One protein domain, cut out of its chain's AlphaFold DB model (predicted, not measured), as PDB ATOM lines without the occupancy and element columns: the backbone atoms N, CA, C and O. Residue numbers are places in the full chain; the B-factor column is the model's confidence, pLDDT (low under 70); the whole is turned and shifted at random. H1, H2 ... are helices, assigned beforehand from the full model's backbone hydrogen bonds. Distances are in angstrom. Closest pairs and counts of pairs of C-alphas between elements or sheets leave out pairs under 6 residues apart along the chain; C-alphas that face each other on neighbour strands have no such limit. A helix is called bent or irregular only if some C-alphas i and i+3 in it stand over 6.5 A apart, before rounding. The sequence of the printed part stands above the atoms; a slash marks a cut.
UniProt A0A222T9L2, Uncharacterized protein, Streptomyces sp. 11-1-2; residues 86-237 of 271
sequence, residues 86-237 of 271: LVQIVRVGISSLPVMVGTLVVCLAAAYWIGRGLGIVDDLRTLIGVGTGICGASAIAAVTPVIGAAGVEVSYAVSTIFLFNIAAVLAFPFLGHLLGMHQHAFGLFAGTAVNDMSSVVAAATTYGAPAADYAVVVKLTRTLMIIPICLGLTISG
ATOM      1  N   LEU A  86     177.572 222.362 133.451       79.31
ATOM      2  CA  LEU A  86     176.814 223.625 133.438       79.31
ATOM      3  C   LEU A  86     175.299 223.393 133.324       79.31
ATOM      4  O   LEU A  86     174.510 224.080 133.972       79.31
ATOM      5  N   VAL A  87     174.886 222.383 132.555       80.31
ATOM      6  CA  VAL A  87     173.470 222.012 132.403       80.31
ATOM      7  C   VAL A  87     172.895 221.493 133.722       80.31
ATOM      8  O   VAL A  87     171.757 221.812 134.070       80.31
ATOM      9  N   GLN A  88     173.684 220.724 134.477       73.19
ATOM     10  CA  GLN A  88     173.288 220.231 135.793       73.19
ATOM     11  C   GLN A  88     173.137 221.389 136.782       73.19
ATOM     12  O   GLN A  88     172.129 221.455 137.477       73.19
ATOM     13  N   ILE A  89     174.075 222.340 136.785       75.69
ATOM     14  CA  ILE A  89     174.019 223.527 137.651       75.69
ATOM     15  C   ILE A  89     172.736 224.326 137.398       75.69
ATOM     16  O   ILE A  89     172.017 224.652 138.342       75.69
ATOM     17  N   VAL A  90     172.409 224.597 136.131       78.12
ATOM     18  CA  VAL A  90     171.201 225.352 135.769       78.12
ATOM     19  C   VAL A  90     169.934 224.586 136.149       78.12
ATOM     20  O   VAL A  90     169.045 225.148 136.787       78.12
ATOM     21  N   ARG A  91     169.847 223.293 135.810       78.62
ATOM     22  CA  ARG A  91     168.661 222.474 136.098       78.62
ATOM     23  C   ARG A  91     168.402 222.362 137.601       78.62
ATOM     24  O   ARG A  91     167.285 222.617 138.052       78.62
ATOM     25  N   VAL A  92     169.430 222.002 138.369       74.75
ATOM     26  CA  VAL A  92     169.336 221.871 139.828       74.75
ATOM     27  C   VAL A  92     169.020 223.220 140.452       74.75
ATOM     28  O   VAL A  92     168.130 223.304 141.300       74.75
ATOM     29  N   GLY A  93     169.666 224.287 139.984       73.88
ATOM     30  CA  GLY A  93     169.425 225.622 140.499       73.88
ATOM     31  C   GLY A  93     167.984 226.091 140.304       73.88
ATOM     32  O   GLY A  93     167.363 226.553 141.257       73.88
ATOM     33  N   ILE A  94     167.408 225.881 139.117       76.31
ATOM     34  CA  ILE A  94     166.003 226.221 138.841       76.31
ATOM     35  C   ILE A  94     165.050 225.362 139.680       76.31
ATOM     36  O   ILE A  94     164.112 225.887 140.273       76.31
ATOM     37  N   SER A  95     165.299 224.055 139.776       76.81
ATOM     38  CA  SER A  95     164.425 223.153 140.540       76.81
ATOM     39  C   SER A  95     164.446 223.413 142.053       76.81
ATOM     40  O   SER A  95     163.437 223.225 142.729       76.81
ATOM     41  N   SER A  96     165.578 223.874 142.593       72.75
ATOM     42  CA  SER A  96     165.752 224.139 144.025       72.75
ATOM     43  C   SER A  96     165.326 225.548 144.436       72.75
ATOM     44  O   SER A  96     165.120 225.797 145.622       72.75
ATOM     45  N   LEU A  97     165.155 226.469 143.482       74.56
ATOM     46  CA  LEU A  97     164.844 227.877 143.741       74.56
ATOM     47  C   LEU A  97     163.618 228.103 144.639       74.56
ATOM     48  O   LEU A  97     163.759 228.802 145.647       74.56
ATOM     49  N   PRO A  98     162.442 227.512 144.349       77.94
ATOM     50  CA  PRO A  98     161.252 227.716 145.176       77.94
ATOM     51  C   PRO A  98     161.461 227.241 146.616       77.94
ATOM     52  O   PRO A  98     161.095 227.930 147.568       77.94
ATOM     53  N   VAL A  99     162.123 226.091 146.775       78.31
ATOM     54  CA  VAL A  99     162.449 225.513 148.083       78.31
ATOM     55  C   VAL A  99     163.432 226.411 148.833       78.31
ATOM     56  O   VAL A  99     163.255 226.656 150.023       78.31
ATOM     57  N   MET A 100     164.441 226.962 148.157       73.75
ATOM     58  CA  MET A 100     165.419 227.864 148.773       73.75
ATOM     59  C   MET A 100     164.793 229.173 149.258       73.75
ATOM     60  O   MET A 100     165.071 229.597 150.377       73.75
ATOM     61  N   VAL A 101     163.938 229.807 148.451       76.38
ATOM     62  CA  VAL A 101     163.252 231.044 148.856       76.38
ATOM     63  C   VAL A 101     162.290 230.763 150.008       76.38
ATOM     64  O   VAL A 101     162.313 231.477 151.009       76.38
ATOM     65  N   GLY A 102     161.500 229.689 149.911       81.50
ATOM     66  CA  GLY A 102     160.578 229.284 150.969       81.50
ATOM     67  C   GLY A 102     161.301 229.003 152.287       81.50
ATOM     68  O   GLY A 102     160.958 229.581 153.315       81.50
ATOM     69  N   THR A 103     162.353 228.184 152.255       82.00
ATOM     70  CA  THR A 103     163.150 227.862 153.452       82.00
ATOM     71  C   THR A 103     163.852 229.083 154.034       82.00
ATOM     72  O   THR A 103     163.913 229.204 155.253       82.00
ATOM     73  N   LEU A 104     164.328 230.022 153.209       78.31
ATOM     74  CA  LEU A 104     164.922 231.273 153.684       78.31
ATOM     75  C   LEU A 104     163.899 232.144 154.423       78.31
ATOM     76  O   LEU A 104     164.176 232.597 155.534       78.31
ATOM     77  N   VAL A 105     162.722 232.363 153.829       81.00
ATOM     78  CA  VAL A 105     161.649 233.163 154.443       81.00
ATOM     79  C   VAL A 105     161.193 232.521 155.748       81.00
ATOM     80  O   VAL A 105     161.127 233.199 156.772       81.00
ATOM     81  N   VAL A 106     160.951 231.208 155.734       86.69
ATOM     82  CA  VAL A 106     160.565 230.450 156.928       86.69
ATOM     83  C   VAL A 106     161.658 230.517 157.990       86.69
ATOM     84  O   VAL A 106     161.346 230.766 159.147       86.69
ATOM     85  N   CYS A 107     162.933 230.369 157.622       85.50
ATOM     86  CA  CYS A 107     164.055 230.451 158.556       85.50
ATOM     87  C   CYS A 107     164.154 231.830 159.217       85.50
ATOM     88  O   CYS A 107     164.330 231.911 160.431       85.50
ATOM     89  N   LEU A 108     164.040 232.917 158.448       81.50
ATOM     90  CA  LEU A 108     164.115 234.278 158.987       81.50
ATOM     91  C   LEU A 108     162.900 234.607 159.857       81.50
ATOM     92  O   LEU A 108     163.060 235.161 160.946       81.50
ATOM     93  N   ALA A 109     161.701 234.223 159.416       85.69
ATOM     94  CA  ALA A 109     160.486 234.379 160.204       85.69
ATOM     95  C   ALA A 109     160.576 233.576 161.509       85.69
ATOM     96  O   ALA A 109     160.342 234.126 162.582       85.69
ATOM     97  N   ALA A 110     160.981 232.308 161.439       87.94
ATOM     98  CA  ALA A 110     161.158 231.454 162.606       87.94
ATOM     99  C   ALA A 110     162.207 232.030 163.564       87.94
ATOM    100  O   ALA A 110     161.933 232.148 164.754       87.94
ATOM    101  N   ALA A 111     163.365 232.469 163.063       86.62
ATOM    102  CA  ALA A 111     164.393 233.095 163.892       86.62
ATOM    103  C   ALA A 111     163.873 234.352 164.609       86.62
ATOM    104  O   ALA A 111     164.169 234.557 165.788       86.62
ATOM    105  N   TYR A 112     163.056 235.166 163.933       84.62
ATOM    106  CA  TYR A 112     162.425 236.337 164.537       84.62
ATOM    107  C   TYR A 112     161.397 235.953 165.612       84.62
ATOM    108  O   TYR A 112     161.504 236.403 166.752       84.62
ATOM    109  N   TRP A 113     160.420 235.108 165.277       90.69
ATOM    110  CA  TRP A 113     159.321 234.752 166.178       90.69
ATOM    111  C   TRP A 113     159.790 233.923 167.373       90.69
ATOM    112  O   TRP A 113     159.464 234.254 168.513       90.69
ATOM    113  N   ILE A 114     160.601 232.891 167.132       90.94
ATOM    114  CA  ILE A 114     161.149 232.029 168.185       90.94
ATOM    115  C   ILE A 114     162.124 232.828 169.046       90.94
ATOM    116  O   ILE A 114     162.021 232.801 170.269       90.94
ATOM    117  N   GLY A 115     163.032 233.595 168.434       88.56
ATOM    118  CA  GLY A 115     163.997 234.391 169.187       88.56
ATOM    119  C   GLY A 115     163.331 235.462 170.053       88.56
ATOM    120  O   GLY A 115     163.755 235.682 171.185       88.56
ATOM    121  N   ARG A 116     162.250 236.084 169.563       89.31
ATOM    122  CA  ARG A 116     161.428 237.007 170.358       89.31
ATOM    123  C   ARG A 116     160.713 236.285 171.501       89.31
ATOM    124  O   ARG A 116     160.706 236.805 172.611       89.31
ATOM    125  N   GLY A 117     160.153 235.100 171.252       92.25
ATOM    126  CA  GLY A 117     159.503 234.283 172.284       92.25
ATOM    127  C   GLY A 117     160.457 233.828 173.395       92.25
ATOM    128  O   GLY A 117     160.050 233.728 174.546       92.25
ATOM    129  N   LEU A 118     161.732 233.619 173.064       90.88
ATOM    130  CA  LEU A 118     162.788 233.254 174.014       90.88
ATOM    131  C   LEU A 118     163.430 234.459 174.729       90.88
ATOM    132  O   LEU A 118     164.313 234.263 175.558       90.88
ATOM    133  N   GLY A 119     163.028 235.695 174.411       89.75
ATOM    134  CA  GLY A 119     163.606 236.901 175.013       89.75
ATOM    135  C   GLY A 119     165.052 237.189 174.587       89.75
ATOM    136  O   GLY A 119     165.786 237.852 175.316       89.75
ATOM    137  N   ILE A 120     165.482 236.689 173.423       89.31
ATOM    138  CA  ILE A 120     166.823 236.950 172.882       89.31
ATOM    139  C   ILE A 120     166.908 238.413 172.429       89.31
ATOM    140  O   ILE A 120     166.005 238.904 171.747       89.31
ATOM    141  N   VAL A 121     168.015 239.083 172.772       90.06
ATOM    142  CA  VAL A 121     168.299 240.467 172.357       90.06
ATOM    143  C   VAL A 121     168.233 240.625 170.836       90.06
ATOM    144  O   VAL A 121     168.622 239.725 170.083       90.06
ATOM    145  N   ASP A 122     167.710 241.763 170.378       86.38
ATOM    146  CA  ASP A 122     167.341 241.972 168.973       86.38
ATOM    147  C   ASP A 122     168.527 241.811 168.008       86.38
ATOM    148  O   ASP A 122     168.371 241.192 166.948       86.38
ATOM    149  N   ASP A 123     169.715 242.281 168.393       86.94
ATOM    150  CA  ASP A 123     170.932 242.173 167.585       86.94
ATOM    151  C   ASP A 123     171.383 240.716 167.457       86.94
ATOM    152  O   ASP A 123     171.524 240.208 166.343       86.94
ATOM    153  N   LEU A 124     171.505 239.987 168.572       89.56
ATOM    154  CA  LEU A 124     171.849 238.559 168.564       89.56
ATOM    155  C   LEU A 124     170.832 237.730 167.767       89.56
ATOM    156  O   LEU A 124     171.221 236.871 166.971       89.56
ATOM    157  N   ARG A 125     169.533 238.004 167.934       89.62
ATOM    158  CA  ARG A 125     168.463 237.340 167.176       89.62
ATOM    159  C   ARG A 125     168.627 237.571 165.677       89.62
ATOM    160  O   ARG A 125     168.514 236.627 164.892       89.62
ATOM    161  N   THR A 126     168.918 238.807 165.281       83.69
ATOM    162  CA  THR A 126     169.131 239.179 163.879       83.69
ATOM    163  C   THR A 126     170.384 238.512 163.317       83.69
ATOM    164  O   THR A 126     170.331 237.933 162.231       83.69
ATOM    165  N   LEU A 127     171.491 238.509 164.066       86.62
ATOM    166  CA  LEU A 127     172.737 237.856 163.661       86.62
ATOM    167  C   LEU A 127     172.563 236.341 163.483       86.62
ATOM    168  O   LEU A 127     173.015 235.796 162.474       86.62
ATOM    169  N   ILE A 128     171.881 235.661 164.411       91.00
ATOM    170  CA  ILE A 128     171.600 234.221 164.304       91.00
ATOM    171  C   ILE A 128     170.664 233.944 163.125       91.00
ATOM    172  O   ILE A 128     170.931 233.033 162.341       91.00
ATOM    173  N   GLY A 129     169.599 234.734 162.961       87.50
ATOM    174  CA  GLY A 129     168.648 234.568 161.863       87.50
ATOM    175  C   GLY A 129     169.304 234.731 160.495       87.50
ATOM    176  O   GLY A 129     169.195 233.847 159.645       87.50
ATOM    177  N   VAL A 130     170.054 235.818 160.296       83.19
ATOM    178  CA  VAL A 130     170.761 236.084 159.035       83.19
ATOM    179  C   VAL A 130     171.882 235.073 158.793       83.19
ATOM    180  O   VAL A 130     172.025 234.555 157.683       83.19
ATOM    181  N   GLY A 131     172.665 234.756 159.824       84.81
ATOM    182  CA  GLY A 131     173.727 233.765 159.724       84.81
ATOM    183  C   GLY A 131     173.189 232.383 159.344       84.81
ATOM    184  O   GLY A 131     173.709 231.748 158.427       84.81
ATOM    185  N   THR A 132     172.095 231.944 159.961       86.88
ATOM    186  CA  THR A 132     171.459 230.659 159.633       86.88
ATOM    187  C   THR A 132     170.837 230.703 158.229       86.88
ATOM    188  O   THR A 132     171.065 229.829 157.386       86.88
ATOM    189  N   GLY A 133     170.125 231.781 157.911       78.62
ATOM    190  CA  GLY A 133     169.425 231.936 156.642       78.62
ATOM    191  C   GLY A 133     170.330 231.991 155.410       78.62
ATOM    192  O   GLY A 133     169.911 231.531 154.360       78.62
ATOM    193  N   ILE A 134     171.566 232.500 155.488       77.94
ATOM    194  CA  ILE A 134     172.356 232.814 154.278       77.94
ATOM    195  C   ILE A 134     173.614 231.944 154.131       77.94
ATOM    196  O   ILE A 134     173.627 230.995 153.340       77.94
ATOM    197  N   CYS A 135     174.688 232.250 154.856       77.81
ATOM    198  CA  CYS A 135     175.980 231.562 154.715       77.81
ATOM    199  C   CYS A 135     176.818 231.583 156.005       77.81
ATOM    200  O   CYS A 135     178.044 231.558 155.968       77.81
ATOM    201  N   GLY A 136     176.162 231.629 157.165       83.94
ATOM    202  CA  GLY A 136     176.822 231.511 158.460       83.94
ATOM    203  C   GLY A 136     177.650 232.741 158.818       83.94
ATOM    204  O   GLY A 136     177.153 233.870 158.818       83.94
ATOM    205  N   ALA A 137     178.927 232.520 159.136       82.75
ATOM    206  CA  ALA A 137     179.821 233.545 159.674       82.75
ATOM    207  C   ALA A 137     180.068 234.719 158.708       82.75
ATOM    208  O   ALA A 137     180.198 235.857 159.159       82.75
ATOM    209  N   SER A 138     180.081 234.488 157.389       79.12
ATOM    210  CA  SER A 138     180.243 235.569 156.405       79.12
ATOM    211  C   SER A 138     179.049 236.522 156.384       79.12
ATOM    212  O   SER A 138     179.230 237.728 156.231       79.12
ATOM    213  N   ALA A 139     177.836 236.003 156.585       80.62
ATOM    214  CA  ALA A 139     176.635 236.827 156.656       80.62
ATOM    215  C   ALA A 139     176.595 237.648 157.956       80.62
ATOM    216  O   ALA A 139     176.292 238.839 157.922       80.62
ATOM    217  N   ILE A 140     176.998 237.047 159.084       85.50
ATOM    218  CA  ILE A 140     177.181 237.764 160.357       85.50
ATOM    219  C   ILE A 140     178.186 238.905 160.178       85.50
ATOM    220  O   ILE A 140     177.888 240.040 160.545       85.50
ATOM    221  N   ALA A 141     179.353 238.634 159.587       80.44
ATOM    222  CA  ALA A 141     180.392 239.643 159.384       80.44
ATOM    223  C   ALA A 141     179.916 240.819 158.512       80.44
ATOM    224  O   ALA A 141     180.302 241.959 158.763       80.44
ATOM    225  N   ALA A 142     179.058 240.556 157.522       74.06
ATOM    226  CA  ALA A 142     178.483 241.587 156.662       74.06
ATOM    227  C   ALA A 142     177.420 242.444 157.373       74.06
ATOM    228  O   ALA A 142     177.372 243.653 157.161       74.06
ATOM    229  N   VAL A 143     176.582 241.841 158.225       75.81
ATOM    230  CA  VAL A 143     175.479 242.544 158.910       75.81
ATOM    231  C   VAL A 143     175.919 243.242 160.193       75.81
ATOM    232  O   VAL A 143     175.375 244.292 160.522       75.81
ATOM    233  N   THR A 144     176.942 242.727 160.877       79.31
ATOM    234  CA  THR A 144     177.495 243.314 162.112       79.31
ATOM    235  C   THR A 144     177.698 244.839 162.035       79.31
ATOM    236  O   THR A 144     177.148 245.537 162.886       79.31
ATOM    237  N   PRO A 145     178.409 245.407 161.033       74.19
ATOM    238  CA  PRO A 145     178.609 246.858 160.952       74.19
ATOM    239  C   PRO A 145     177.340 247.644 160.587       74.19
ATOM    240  O   PRO A 145     177.313 248.856 160.776       74.19
ATOM    241  N   VAL A 146     176.311 246.985 160.044       76.12
ATOM    242  CA  VAL A 146     175.049 247.621 159.636       76.12
ATOM    243  C   VAL A 146     174.134 247.843 160.837       76.12
ATOM    244  O   VAL A 146     173.500 248.889 160.925       76.12
ATOM    245  N   ILE A 147     174.073 246.870 161.749       78.25
ATOM    246  CA  ILE A 147     173.230 246.947 162.953       78.25
ATOM    247  C   ILE A 147     173.987 247.465 164.181       78.25
ATOM    248  O   ILE A 147     173.365 247.825 165.168       78.25
ATOM    249  N   GLY A 148     175.320 247.551 164.115       78.25
ATOM    250  CA  GLY A 148     176.136 248.034 165.230       78.25
ATOM    251  C   GLY A 148     176.259 247.032 166.381       78.25
ATOM    252  O   GLY A 148     176.501 247.448 167.510       78.25
ATOM    253  N   ALA A 149     176.118 245.734 166.092       84.50
ATOM    254  CA  ALA A 149     176.090 244.685 167.108       84.50
ATOM    255  C   ALA A 149     177.380 244.633 167.934       84.50
ATOM    256  O   ALA A 149     178.497 244.788 167.416       84.50
ATOM    257  N   ALA A 150     177.232 244.341 169.224       90.44
ATOM    258  CA  ALA A 150     178.363 244.258 170.130       90.44
ATOM    259  C   ALA A 150     179.227 243.024 169.820       90.44
ATOM    260  O   ALA A 150     178.731 241.952 169.469       90.44
ATOM    261  N   GLY A 151     180.544 243.128 170.030       90.00
ATOM    262  CA  GLY A 151     181.470 242.017 169.767       90.00
ATOM    263  C   GLY A 151     181.128 240.727 170.530       90.00
ATOM    264  O   GLY A 151     181.395 239.627 170.043       90.00
ATOM    265  N   VAL A 152     180.489 240.852 171.698       91.94
ATOM    266  CA  VAL A 152     179.980 239.716 172.479       91.94
ATOM    267  C   VAL A 152     178.829 238.999 171.767       91.94
ATOM    268  O   VAL A 152     178.846 237.775 171.672       91.94
ATOM    269  N   GLU A 153     177.881 239.731 171.181       90.06
ATOM    270  CA  GLU A 153     176.745 239.167 170.439       90.06
ATOM    271  C   GLU A 153     177.208 238.508 169.141       90.06
ATOM    272  O   GLU A 153     176.776 237.406 168.813       90.06
ATOM    273  N   VAL A 154     178.164 239.130 168.445       90.88
ATOM    274  CA  VAL A 154     178.817 238.539 167.269       90.88
ATOM    275  C   VAL A 154     179.486 237.219 167.638       90.88
ATOM    276  O   VAL A 154     179.302 236.214 166.951       90.88
ATOM    277  N   SER A 155     180.224 237.196 168.749       91.25
ATOM    278  CA  SER A 155     180.899 235.986 169.225       91.25
ATOM    279  C   SER A 155     179.900 234.882 169.579       91.25
ATOM    280  O   SER A 155     180.110 233.731 169.190       91.25
ATOM    281  N   TYR A 156     178.791 235.219 170.244       93.44
ATOM    282  CA  TYR A 156     177.717 234.268 170.546       93.44
ATOM    283  C   TYR A 156     177.036 233.734 169.286       93.44
ATOM    284  O   TYR A 156     176.850 232.521 169.165       93.44
ATOM    285  N   ALA A 157     176.710 234.603 168.329       92.06
ATOM    286  CA  ALA A 157     176.075 234.210 167.078       92.06
ATOM    287  C   ALA A 157     176.974 233.261 166.273       92.06
ATOM    288  O   ALA A 157     176.545 232.178 165.878       92.06
ATOM    289  N   VAL A 158     178.247 233.628 166.084       91.06
ATOM    290  CA  VAL A 158     179.224 232.808 165.352       91.06
ATOM    291  C   VAL A 158     179.424 231.458 166.040       91.06
ATOM    292  O   VAL A 158     179.385 230.426 165.372       91.06
ATOM    293  N   SER A 159     179.583 231.448 167.366       91.56
ATOM    294  CA  SER A 159     179.773 230.210 168.133       91.56
ATOM    295  C   SER A 159     178.567 229.281 168.021       91.56
ATOM    296  O   SER A 159     178.731 228.087 167.780       91.56
ATOM    297  N   THR A 160     177.358 229.837 168.119       91.81
ATOM    298  CA  THR A 160     176.103 229.090 167.960       91.81
ATOM    299  C   THR A 160     176.012 228.449 166.576       91.81
ATOM    300  O   THR A 160     175.729 227.259 166.464       91.81
ATOM    301  N   ILE A 161     176.324 229.195 165.513       91.00
ATOM    302  CA  ILE A 161     176.292 228.666 164.142       91.00
ATOM    303  C   ILE A 161     177.330 227.567 163.933       91.00
ATOM    304  O   ILE A 161     177.020 226.542 163.331       91.00
ATOM    305  N   PHE A 162     178.557 227.748 164.427       89.12
ATOM    306  CA  PHE A 162     179.574 226.701 164.333       89.12
ATOM    307  C   PHE A 162     179.156 225.434 165.072       89.12
ATOM    308  O   PHE A 162     179.332 224.340 164.538       89.12
ATOM    309  N   LEU A 163     178.565 225.576 166.259       91.12
ATOM    310  CA  LEU A 163     178.057 224.446 167.027       91.12
ATOM    311  C   LEU A 163     176.978 223.682 166.248       91.12
ATOM    312  O   LEU A 163     177.079 222.463 166.113       91.12
ATOM    313  N   PHE A 164     175.995 224.387 165.681       91.00
ATOM    314  CA  PHE A 164     174.953 223.756 164.868       91.00
ATOM    315  C   PHE A 164     175.492 223.149 163.570       91.00
ATOM    316  O   PHE A 164     175.028 222.085 163.179       91.00
ATOM    317  N   ASN A 165     176.497 223.753 162.935       90.81
ATOM    318  CA  ASN A 165     177.151 223.162 161.766       90.81
ATOM    319  C   ASN A 165     177.842 221.840 162.114       90.81
ATOM    320  O   ASN A 165     177.661 220.858 161.399       90.81
ATOM    321  N   ILE A 166     178.597 221.790 163.216       89.31
ATOM    322  CA  ILE A 166     179.229 220.545 163.677       89.31
ATOM    323  C   ILE A 166     178.148 219.507 163.977       89.31
ATOM    324  O   ILE A 166     178.222 218.391 163.469       89.31
ATOM    325  N   ALA A 167     177.113 219.882 164.734       91.19
ATOM    326  CA  ALA A 167     175.999 218.991 165.037       91.19
ATOM    327  C   ALA A 167     175.325 218.461 163.761       91.19
ATOM    328  O   ALA A 167     175.066 217.267 163.663       91.19
ATOM    329  N   ALA A 168     175.104 219.316 162.762       91.00
ATOM    330  CA  ALA A 168     174.515 218.936 161.486       91.00
ATOM    331  C   ALA A 168     175.396 217.949 160.707       91.00
ATOM    332  O   ALA A 168     174.879 216.973 160.171       91.00
ATOM    333  N   VAL A 169     176.719 218.146 160.681       90.31
ATOM    334  CA  VAL A 169     177.640 217.213 160.008       90.31
ATOM    335  C   VAL A 169     177.591 215.821 160.629       90.31
ATOM    336  O   VAL A 169     177.644 214.832 159.904       90.31
ATOM    337  N   LEU A 170     177.455 215.741 161.954       88.56
ATOM    338  CA  LEU A 170     177.363 214.467 162.666       88.56
ATOM    339  C   LEU A 170     175.972 213.830 162.534       88.56
ATOM    340  O   LEU A 170     175.853 212.627 162.324       88.56
ATOM    341  N   ALA A 171     174.915 214.632 162.667       91.06
ATOM    342  CA  ALA A 171     173.549 214.137 162.779       91.06
ATOM    343  C   ALA A 171     172.876 213.894 161.425       91.06
ATOM    344  O   ALA A 171     172.100 212.949 161.294       91.06
ATOM    345  N   PHE A 172     173.130 214.731 160.414       93.06
ATOM    346  CA  PHE A 172     172.369 214.680 159.165       93.06
ATOM    347  C   PHE A 172     172.590 213.390 158.381       93.06
ATOM    348  O   PHE A 172     171.579 212.815 157.994       93.06
ATOM    349  N   PRO A 173     173.818 212.877 158.168       90.19
ATOM    350  CA  PRO A 173     173.997 211.616 157.446       90.19
ATOM    351  C   PRO A 173     173.231 210.460 158.102       90.19
ATOM    352  O   PRO A 173     172.523 209.715 157.426       90.19
ATOM    353  N   PHE A 174     173.280 210.376 159.436       89.38
ATOM    354  CA  PHE A 174     172.516 209.394 160.203       89.38
ATOM    355  C   PHE A 174     171.002 209.576 160.028       89.38
ATOM    356  O   PHE A 174     170.287 208.613 159.754       89.38
ATOM    357  N   LEU A 175     170.516 210.818 160.118       92.06
ATOM    358  CA  LEU A 175     169.108 211.150 159.899       92.06
ATOM    359  C   LEU A 175     168.658 210.804 158.470       92.06
ATOM    360  O   LEU A 175     167.567 210.275 158.284       92.06
ATOM    361  N   GLY A 176     169.501 211.059 157.469       91.25
ATOM    362  CA  GLY A 176     169.244 210.730 156.071       91.25
ATOM    363  C   GLY A 176     169.070 209.228 155.862       91.25
ATOM    364  O   GLY A 176     168.107 208.812 155.219       91.25
ATOM    365  N   HIS A 177     169.940 208.417 156.473       90.38
ATOM    366  CA  HIS A 177     169.826 206.960 156.427       90.38
ATOM    367  C   HIS A 177     168.578 206.459 157.156       90.38
ATOM    368  O   HIS A 177     167.874 205.603 156.625       90.38
ATOM    369  N   LEU A 178     168.263 207.025 158.327       92.00
ATOM    370  CA  LEU A 178     167.070 206.666 159.096       92.00
ATOM    371  C   LEU A 178     165.772 206.985 158.339       92.00
ATOM    372  O   LEU A 178     164.816 206.217 158.395       92.00
ATOM    373  N   LEU A 179     165.750 208.100 157.605       91.88
ATOM    374  CA  LEU A 179     164.631 208.514 156.758       91.88
ATOM    375  C   LEU A 179     164.628 207.834 155.375       91.88
ATOM    376  O   LEU A 179     163.733 208.103 154.575       91.88
ATOM    377  N   GLY A 180     165.618 206.991 155.063       90.94
ATOM    378  CA  GLY A 180     165.730 206.319 153.767       90.94
ATOM    379  C   GLY A 180     165.918 207.279 152.586       90.94
ATOM    380  O   GLY A 180     165.464 206.997 151.476       90.94
ATOM    381  N   MET A 181     166.551 208.436 152.803       93.25
ATOM    382  CA  MET A 181     166.708 209.456 151.766       93.25
ATOM    383  C   MET A 181     167.601 208.959 150.625       93.25
ATOM    384  O   MET A 181     168.735 208.528 150.832       93.25
ATOM    385  N   HIS A 182     167.142 209.099 149.383       92.94
ATOM    386  CA  HIS A 182     168.018 208.893 148.232       92.94
ATOM    387  C   HIS A 182     169.041 210.041 148.103       92.94
ATOM    388  O   HIS A 182     168.829 211.146 148.611       92.94
ATOM    389  N   GLN A 183     170.126 209.819 147.352       92.88
ATOM    390  CA  GLN A 183     171.267 210.748 147.252       92.88
ATOM    391  C   GLN A 183     170.867 212.198 146.911       92.88
ATOM    392  O   GLN A 183     171.302 213.138 147.570       92.88
ATOM    393  N   HIS A 184     169.986 212.398 145.924       89.81
ATOM    394  CA  HIS A 184     169.511 213.742 145.559       89.81
ATOM    395  C   HIS A 184     168.719 214.452 146.670       89.81
ATOM    396  O   HIS A 184     168.893 215.654 146.867       89.81
ATOM    397  N   ALA A 185     167.857 213.734 147.400       91.38
ATOM    398  CA  ALA A 185     167.055 214.313 148.475       91.38
ATOM    399  C   ALA A 185     167.952 214.726 149.641       91.38
ATOM    400  O   ALA A 185     167.822 215.838 150.151       91.38
ATOM    401  N   PHE A 186     168.915 213.871 149.996       94.50
ATOM    402  CA  PHE A 186     169.907 214.210 151.006       94.50
ATOM    403  C   PHE A 186     170.780 215.392 150.574       94.50
ATOM    404  O   PHE A 186     170.996 216.309 151.360       94.50
ATOM    405  N   GLY A 187     171.227 215.423 149.316       91.75
ATOM    406  CA  GLY A 187     172.001 216.541 148.779       91.75
ATOM    407  C   GLY A 187     171.245 217.873 148.852       91.75
ATOM    408  O   GLY A 187     171.809 218.885 149.268       91.75
ATOM    409  N   LEU A 188     169.948 217.881 148.519       89.56
ATOM    410  CA  LEU A 188     169.093 219.065 148.666       89.56
ATOM    411  C   LEU A 188     168.942 219.475 150.136       89.56
ATOM    412  O   LEU A 188     169.070 220.654 150.471       89.56
ATOM    413  N   PHE A 189     168.684 218.503 151.010       92.31
ATOM    414  CA  PHE A 189     168.521 218.715 152.443       92.31
ATOM    415  C   PHE A 189     169.795 219.288 153.076       92.31
ATOM    416  O   PHE A 189     169.766 220.375 153.647       92.31
ATOM    417  N   ALA A 190     170.939 218.629 152.893       92.69
ATOM    418  CA  ALA A 190     172.223 219.079 153.415       92.69
ATOM    419  C   ALA A 190     172.635 220.444 152.833       92.69
ATOM    420  O   ALA A 190     173.074 221.319 153.578       92.69
ATOM    421  N   GLY A 191     172.444 220.660 151.525       89.44
ATOM    422  CA  GLY A 191     172.782 221.919 150.854       89.44
ATOM    423  C   GLY A 191     171.938 223.120 151.301       89.44
ATOM    424  O   GLY A 191     172.421 224.254 151.272       89.44
ATOM    425  N   THR A 192     170.698 222.892 151.745       86.62
ATOM    426  CA  THR A 192     169.808 223.955 152.248       86.62
ATOM    427  C   THR A 192     169.924 224.171 153.756       86.62
ATOM    428  O   THR A 192     169.874 225.320 154.200       86.62
ATOM    429  N   ALA A 193     170.111 223.102 154.534       89.38
ATOM    430  CA  ALA A 193     170.080 223.146 155.993       89.38
ATOM    431  C   ALA A 193     171.437 223.474 156.636       89.38
ATOM    432  O   ALA A 193     171.474 224.199 157.627       89.38
ATOM    433  N   VAL A 194     172.555 222.986 156.086       90.31
ATOM    434  CA  VAL A 194     173.885 223.251 156.661       90.31
ATOM    435  C   VAL A 194     174.361 224.633 156.225       90.31
ATOM    436  O   VAL A 194     174.285 224.975 155.046       90.31
ATOM    437  N   ASN A 195     174.858 225.456 157.149       87.12
ATOM    438  CA  ASN A 195     175.042 226.892 156.911       87.12
ATOM    439  C   ASN A 195     176.387 227.231 156.257       87.12
ATOM    440  O   ASN A 195     176.444 228.203 155.503       87.12
ATOM    441  N   ASP A 196     177.411 226.400 156.457       87.50
ATOM    442  CA  ASP A 196     178.771 226.597 155.941       87.50
ATOM    443  C   ASP A 196     179.162 225.587 154.847       87.50
ATOM    444  O   ASP A 196     178.770 224.421 154.894       87.50
ATOM    445  N   MET A 197     179.959 226.028 153.867       87.25
ATOM    446  CA  MET A 197     180.370 225.205 152.727       87.25
ATOM    447  C   MET A 197     181.228 224.000 153.133       87.25
ATOM    448  O   MET A 197     181.011 222.903 152.621       87.25
ATOM    449  N   SER A 198     182.172 224.167 154.066       87.88
ATOM    450  CA  SER A 198     183.027 223.058 154.510       87.88
ATOM    451  C   SER A 198     182.198 221.961 155.170       87.88
ATOM    452  O   SER A 198     182.443 220.776 154.965       87.88
ATOM    453  N   SER A 199     181.188 222.375 155.934       90.50
ATOM    454  CA  SER A 199     180.302 221.482 156.675       90.50
ATOM    455  C   SER A 199     179.326 220.768 155.733       90.50
ATOM    456  O   SER A 199     179.145 219.560 155.849       90.50
ATOM    457  N   VAL A 200     178.761 221.472 154.742       91.81
ATOM    458  CA  VAL A 200     177.915 220.856 153.700       91.81
ATOM    459  C   VAL A 200     178.683 219.752 152.978       91.81
ATOM    460  O   VAL A 200     178.181 218.637 152.858       91.81
ATOM    461  N   VAL A 201     179.902 220.054 152.515       90.56
ATOM    462  CA  VAL A 201     180.729 219.088 151.783       90.56
ATOM    463  C   VAL A 201     181.054 217.895 152.671       90.56
ATOM    464  O   VAL A 201     180.873 216.765 152.230       90.56
ATOM    465  N   ALA A 202     181.455 218.114 153.925       90.00
ATOM    466  CA  ALA A 202     181.748 217.034 154.866       90.00
ATOM    467  C   ALA A 202     180.545 216.100 155.093       90.00
ATOM    468  O   ALA A 202     180.676 214.883 154.964       90.00
ATOM    469  N   ALA A 203     179.360 216.651 155.369       92.19
ATOM    470  CA  ALA A 203     178.144 215.862 155.579       92.19
ATOM    471  C   ALA A 203     177.722 215.102 154.309       92.19
ATOM    472  O   ALA A 203     177.413 213.913 154.352       92.19
ATOM    473  N   ALA A 204     177.735 215.779 153.160       92.50
ATOM    474  CA  ALA A 204     177.269 215.214 151.901       92.50
ATOM    475  C   ALA A 204     178.224 214.158 151.334       92.50
ATOM    476  O   ALA A 204     177.765 213.126 150.858       92.50
ATOM    477  N   THR A 205     179.539 214.356 151.455       90.19
ATOM    478  CA  THR A 205     180.541 213.341 151.070       90.19
ATOM    479  C   THR A 205     180.495 212.109 151.960       90.19
ATOM    480  O   THR A 205     180.681 211.006 151.456       90.19
ATOM    481  N   THR A 206     180.179 212.280 153.248       89.62
ATOM    482  CA  THR A 206     179.928 211.159 154.166       89.62
ATOM    483  C   THR A 206     178.733 210.317 153.712       89.62
ATOM    484  O   THR A 206     178.770 209.098 153.825       89.62
ATOM    485  N   TYR A 207     177.696 210.949 153.155       90.25
ATOM    486  CA  TYR A 207     176.508 210.257 152.648       90.25
ATOM    487  C   TYR A 207     176.714 209.629 151.256       90.25
ATOM    488  O   TYR A 207     176.193 208.557 150.944       90.25
ATOM    489  N   GLY A 208     177.492 210.291 150.397       90.19
ATOM    490  CA  GLY A 208     177.956 209.748 149.124       90.19
ATOM    491  C   GLY A 208     178.305 210.814 148.087       90.19
ATOM    492  O   GLY A 208     177.811 211.941 148.119       90.19
ATOM    493  N   ALA A 209     179.136 210.439 147.109       88.69
ATOM    494  CA  ALA A 209     179.603 211.359 146.067       88.69
ATOM    495  C   ALA A 209     178.466 212.073 145.298       88.69
ATOM    496  O   ALA A 209     178.531 213.297 145.174       88.69
ATOM    497  N   PRO A 210     177.369 211.401 144.876       89.69
ATOM    498  CA  PRO A 210     176.283 212.093 144.176       89.69
ATOM    499  C   PRO A 210     175.537 213.106 145.058       89.69
ATOM    500  O   PRO A 210     175.077 214.136 144.565       89.69
ATOM    501  N   ALA A 211     175.419 212.840 146.366       91.44
ATOM    502  CA  ALA A 211     174.844 213.799 147.302       91.44
ATOM    503  C   ALA A 211     175.757 215.015 147.492       91.44
ATOM    504  O   ALA A 211     175.251 216.134 147.560       91.44
ATOM    505  N   ALA A 212     177.077 214.813 147.543       90.44
ATOM    506  CA  ALA A 212     178.058 215.893 147.624       90.44
ATOM    507  C   ALA A 212     177.975 216.835 146.422       90.44
ATOM    508  O   ALA A 212     177.818 218.042 146.613       90.44
ATOM    509  N   ASP A 213     177.991 216.287 145.208       89.19
ATOM    510  CA  ASP A 213     177.869 217.059 143.969       89.19
ATOM    511  C   ASP A 213     176.584 217.891 143.964       89.19
ATOM    512  O   ASP A 213     176.604 219.099 143.711       89.19
ATOM    513  N   TYR A 214     175.457 217.268 144.315       88.75
ATOM    514  CA  TYR A 214     174.169 217.949 144.351       88.75
ATOM    515  C   TYR A 214     174.105 219.028 145.444       88.75
ATOM    516  O   TYR A 214     173.645 220.141 145.185       88.75
ATOM    517  N   ALA A 215     174.599 218.737 146.651       90.81
ATOM    518  CA  ALA A 215     174.618 219.679 147.768       90.81
ATOM    519  C   ALA A 215     175.490 220.905 147.475       90.81
ATOM    520  O   ALA A 215     175.099 222.031 147.788       90.81
ATOM    521  N   VAL A 216     176.646 220.699 146.838       88.62
ATOM    522  CA  VAL A 216     177.543 221.775 146.402       88.62
ATOM    523  C   VAL A 216     176.844 222.673 145.391       88.62
ATOM    524  O   VAL A 216     176.866 223.893 145.559       88.62
ATOM    525  N   VAL A 217     176.169 222.094 144.391       86.06
ATOM    526  CA  VAL A 217     175.389 222.874 143.421       86.06
ATOM    527  C   VAL A 217     174.323 223.697 144.134       86.06
ATOM    528  O   VAL A 217     174.298 224.910 143.960       86.06
ATOM    529  N   VAL A 218     173.500 223.081 144.986       85.38
ATOM    530  CA  VAL A 218     172.443 223.779 145.741       85.38
ATOM    531  C   VAL A 218     173.022 224.938 146.560       85.38
ATOM    532  O   VAL A 218     172.501 226.055 146.518       85.38
ATOM    533  N   LYS A 219     174.133 224.708 147.267       86.31
ATOM    534  CA  LYS A 219     174.761 225.716 148.124       86.31
ATOM    535  C   LYS A 219     175.329 226.889 147.320       86.31
ATOM    536  O   LYS A 219     175.087 228.045 147.676       86.31
ATOM    537  N   LEU A 220     176.030 226.603 146.222       81.31
ATOM    538  CA  LEU A 220     176.573 227.616 145.315       81.31
ATOM    539  C   LEU A 220     175.459 228.390 144.605       81.31
ATOM    540  O   LEU A 220     175.519 229.619 144.538       81.31
ATOM    541  N   THR A 221     174.411 227.702 144.137       75.50
ATOM    542  CA  THR A 221     173.238 228.357 143.552       75.50
ATOM    543  C   THR A 221     172.590 229.292 144.564       75.50
ATOM    544  O   THR A 221     172.269 230.416 144.193       75.50
ATOM    545  N   ARG A 222     172.449 228.906 145.841       71.56
ATOM    546  CA  ARG A 222     171.883 229.794 146.869       71.56
ATOM    547  C   ARG A 222     172.672 231.092 147.005       71.56
ATOM    548  O   ARG A 222     172.073 232.158 147.078       71.56
ATOM    549  N   THR A 223     174.004 231.015 147.016       66.75
ATOM    550  CA  THR A 223     174.863 232.211 147.079       66.75
ATOM    551  C   THR A 223     174.754 233.058 145.807       66.75
ATOM    552  O   THR A 223     174.667 234.279 145.903       66.75
ATOM    553  N   LEU A 224     174.683 232.429 144.628       67.81
ATOM    554  CA  LEU A 224     174.500 233.126 143.350       67.81
ATOM    555  C   LEU A 224     173.119 233.797 143.248       67.81
ATOM    556  O   LEU A 224     173.012 234.894 142.710       67.81
ATOM    557  N   MET A 225     172.079 233.161 143.793       58.25
ATOM    558  CA  MET A 225     170.681 233.602 143.734       58.25
ATOM    559  C   MET A 225     170.361 234.799 144.629       58.25
ATOM    560  O   MET A 225     169.360 235.472 144.396       58.25
ATOM    561  N   ILE A 226     171.238 235.149 145.575       60.59
ATOM    562  CA  ILE A 226     171.154 236.425 146.301       60.59
ATOM    563  C   ILE A 226     171.146 237.598 145.306       60.59
ATOM    564  O   ILE A 226     170.368 238.531 145.471       60.59
ATOM    565  N   ILE A 227     171.937 237.526 144.230       57.75
ATOM    566  CA  ILE A 227     172.051 238.592 143.224       57.75
ATOM    567  C   ILE A 227     170.725 238.828 142.468       57.75
ATOM    568  O   ILE A 227     170.223 239.951 142.521       57.75
ATOM    569  N   PRO A 228     170.107 237.837 141.789       57.16
ATOM    570  CA  PRO A 228     168.846 238.037 141.081       57.16
ATOM    571  C   PRO A 228     167.667 238.309 142.019       57.16
ATOM    572  O   PRO A 228     166.788 239.074 141.637       57.16
ATOM    573  N   ILE A 229     167.644 237.760 143.241       54.94
ATOM    574  CA  ILE A 229     166.602 238.094 144.227       54.94
ATOM    575  C   ILE A 229     166.725 239.564 144.639       54.94
ATOM    576  O   ILE A 229     165.732 240.289 144.620       54.94
ATOM    577  N   CYS A 230     167.938 240.043 144.935       51.03
ATOM    578  CA  CYS A 230     168.174 241.458 145.212       51.03
ATOM    579  C   CYS A 230     167.800 242.341 144.013       51.03
ATOM    580  O   CYS A 230     167.114 243.343 144.197       51.03
ATOM    581  N   LEU A 231     168.188 241.974 142.788       56.56
ATOM    582  CA  LEU A 231     167.861 242.739 141.578       56.56
ATOM    583  C   LEU A 231     166.355 242.761 141.287       56.56
ATOM    584  O   LEU A 231     165.807 243.831 141.043       56.56
ATOM    585  N   GLY A 232     165.678 241.615 141.367       60.25
ATOM    586  CA  GLY A 232     164.235 241.498 141.156       60.25
ATOM    587  C   GLY A 232     163.446 242.349 142.147       60.25
ATOM    588  O   GLY A 232     162.602 243.132 141.727       60.25
ATOM    589  N   LEU A 233     163.805 242.290 143.435       47.84
ATOM    590  CA  LEU A 233     163.211 243.139 144.471       47.84
ATOM    591  C   LEU A 233     163.472 244.633 144.232       47.84
ATOM    592  O   LEU A 233     162.579 245.444 144.462       47.84
ATOM    593  N   THR A 234     164.658 244.997 143.727       50.91
ATOM    594  CA  THR A 234     164.999 246.390 143.377       50.91
ATOM    595  C   THR A 234     164.169 246.902 142.192       50.91
ATOM    596  O   THR A 234     163.818 248.076 142.149       50.91
ATOM    597  N   ILE A 235     163.825 246.030 141.240       58.09
ATOM    598  CA  ILE A 235     163.005 246.379 140.069       58.09
ATOM    599  C   ILE A 235     161.521 246.486 140.448       58.09
ATOM    600  O   ILE A 235     160.841 247.402 139.994       58.09
ATOM    601  N   SER A 236     161.014 245.595 141.308       53.22
ATOM    602  CA  SER A 236     159.629 245.654 141.803       53.22
ATOM    603  C   SER A 236     159.402 246.721 142.886       53.22
ATOM    604  O   SER A 236     158.261 247.093 143.143       53.22
ATOM    605  N   GLY A 237     160.472 247.221 143.511       49.81
ATOM    606  CA  GLY A 237     160.468 248.306 144.493       49.81
ATOM    607  C   GLY A 237     161.257 249.516 143.993       49.81
ATOM    608  O   GLY A 237     162.350 249.798 144.481       49.81
TER     609      GLY A 237
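AT A GLANCE: This is residues 86 to 237 of the 271 residues of an uncharacterized protein of Streptomyces sp. 11-1-2 (UniProt A0A222T9L2). Two clusters of helices are joined by the long helix H4: in one, H1b, H2 and H3 gather with residues 153 to 161 of H4, and in the other H5, H6 and the first part of H7 gather with H6 packed on residues 165 to 173 of H4. The longest helix, H1, is bent; its arm H1b pairs with H2 in the first cluster, and its arm H1a packs on H7, whose residues 230 to 236 stick out with Gly 237. The printed part has 152 residues with seven named helices, H1 to H7 in chain order, and no named strand; its class is all helix. H1b, H2, H3, H4, H5 and H6 form an up-and-down bundle, each running against the one before. The whole is compact, with a radius of gyration of the C-alphas of 15.8 A and spans of 41 by 39 by 24 A.

IN THESE COORDINATES: Find C-alpha 86 at (176.814, 223.625, 133.438), where H1, residues 86 to 117, begins. By its hydrogen bonds H1 was assigned as one helix, but it is bent, with C-alphas 95 and 98 7.2 A apart; its arms are H1a, residues 86 to 95, 14.3 A, and H1b, residues 98 to 117, 27.9 A. Next come H2, residues 122 to 133, and H3, residues 137 to 147. H4, residues 151 to 178, is 39.6 A long, with a kink of 40 degrees near residue 171. H3 and H4 are only just irregular: C-alphas 142 and 145, and likewise 170 and 173, are 6.8 A apart. Then look for H5, residues 183 to 193, and H6, residues 197 to 207. H7, residues 209 to 236, runs 39.9 A to C-alpha 236 at (159.629, 245.654, 141.803), with a kink of 32 degrees near residue 225.

HOW THE PARTS SIT: Begin at H1b, which touches H2 in a hairpin, closest at the C-alphas of Ala 111 and Gly 129, 4.9 A, at a shallow tilt of 23 degrees. H2 touches residues 153 to 161 of H4, with C-alphas 128 and 157 5.3 A apart. Residues 165 to 173 of H4 touch H6, closest at C-alphas 169 and 203, 4.7 A. Residues 210 to 219 of H7 touch H5, closest at C-alphas 187 and 215, 4.2 A, at a steep tilt of 47 degrees. Residues 214 to 221 of H7 touch H1a, closest at C-alphas 93 and 221, 5.6 A. H4 and H7 are apart. Every O i to N i+4 pair is within hydrogen-bond range in H1a, H1b, H2, H5 and H6; H3 has 5 of 7, H4 22 of 24 and H7 22 of 24.

THE WHOLE: The C-alphas of Val 87 and Gly 119 are the two farthest apart, 46.2 A. The printed part has no cut, and the six links between its helices are tight. The mean pLDDT of the printed part is 83.3; look at residues 223 to 237 for the values under 70.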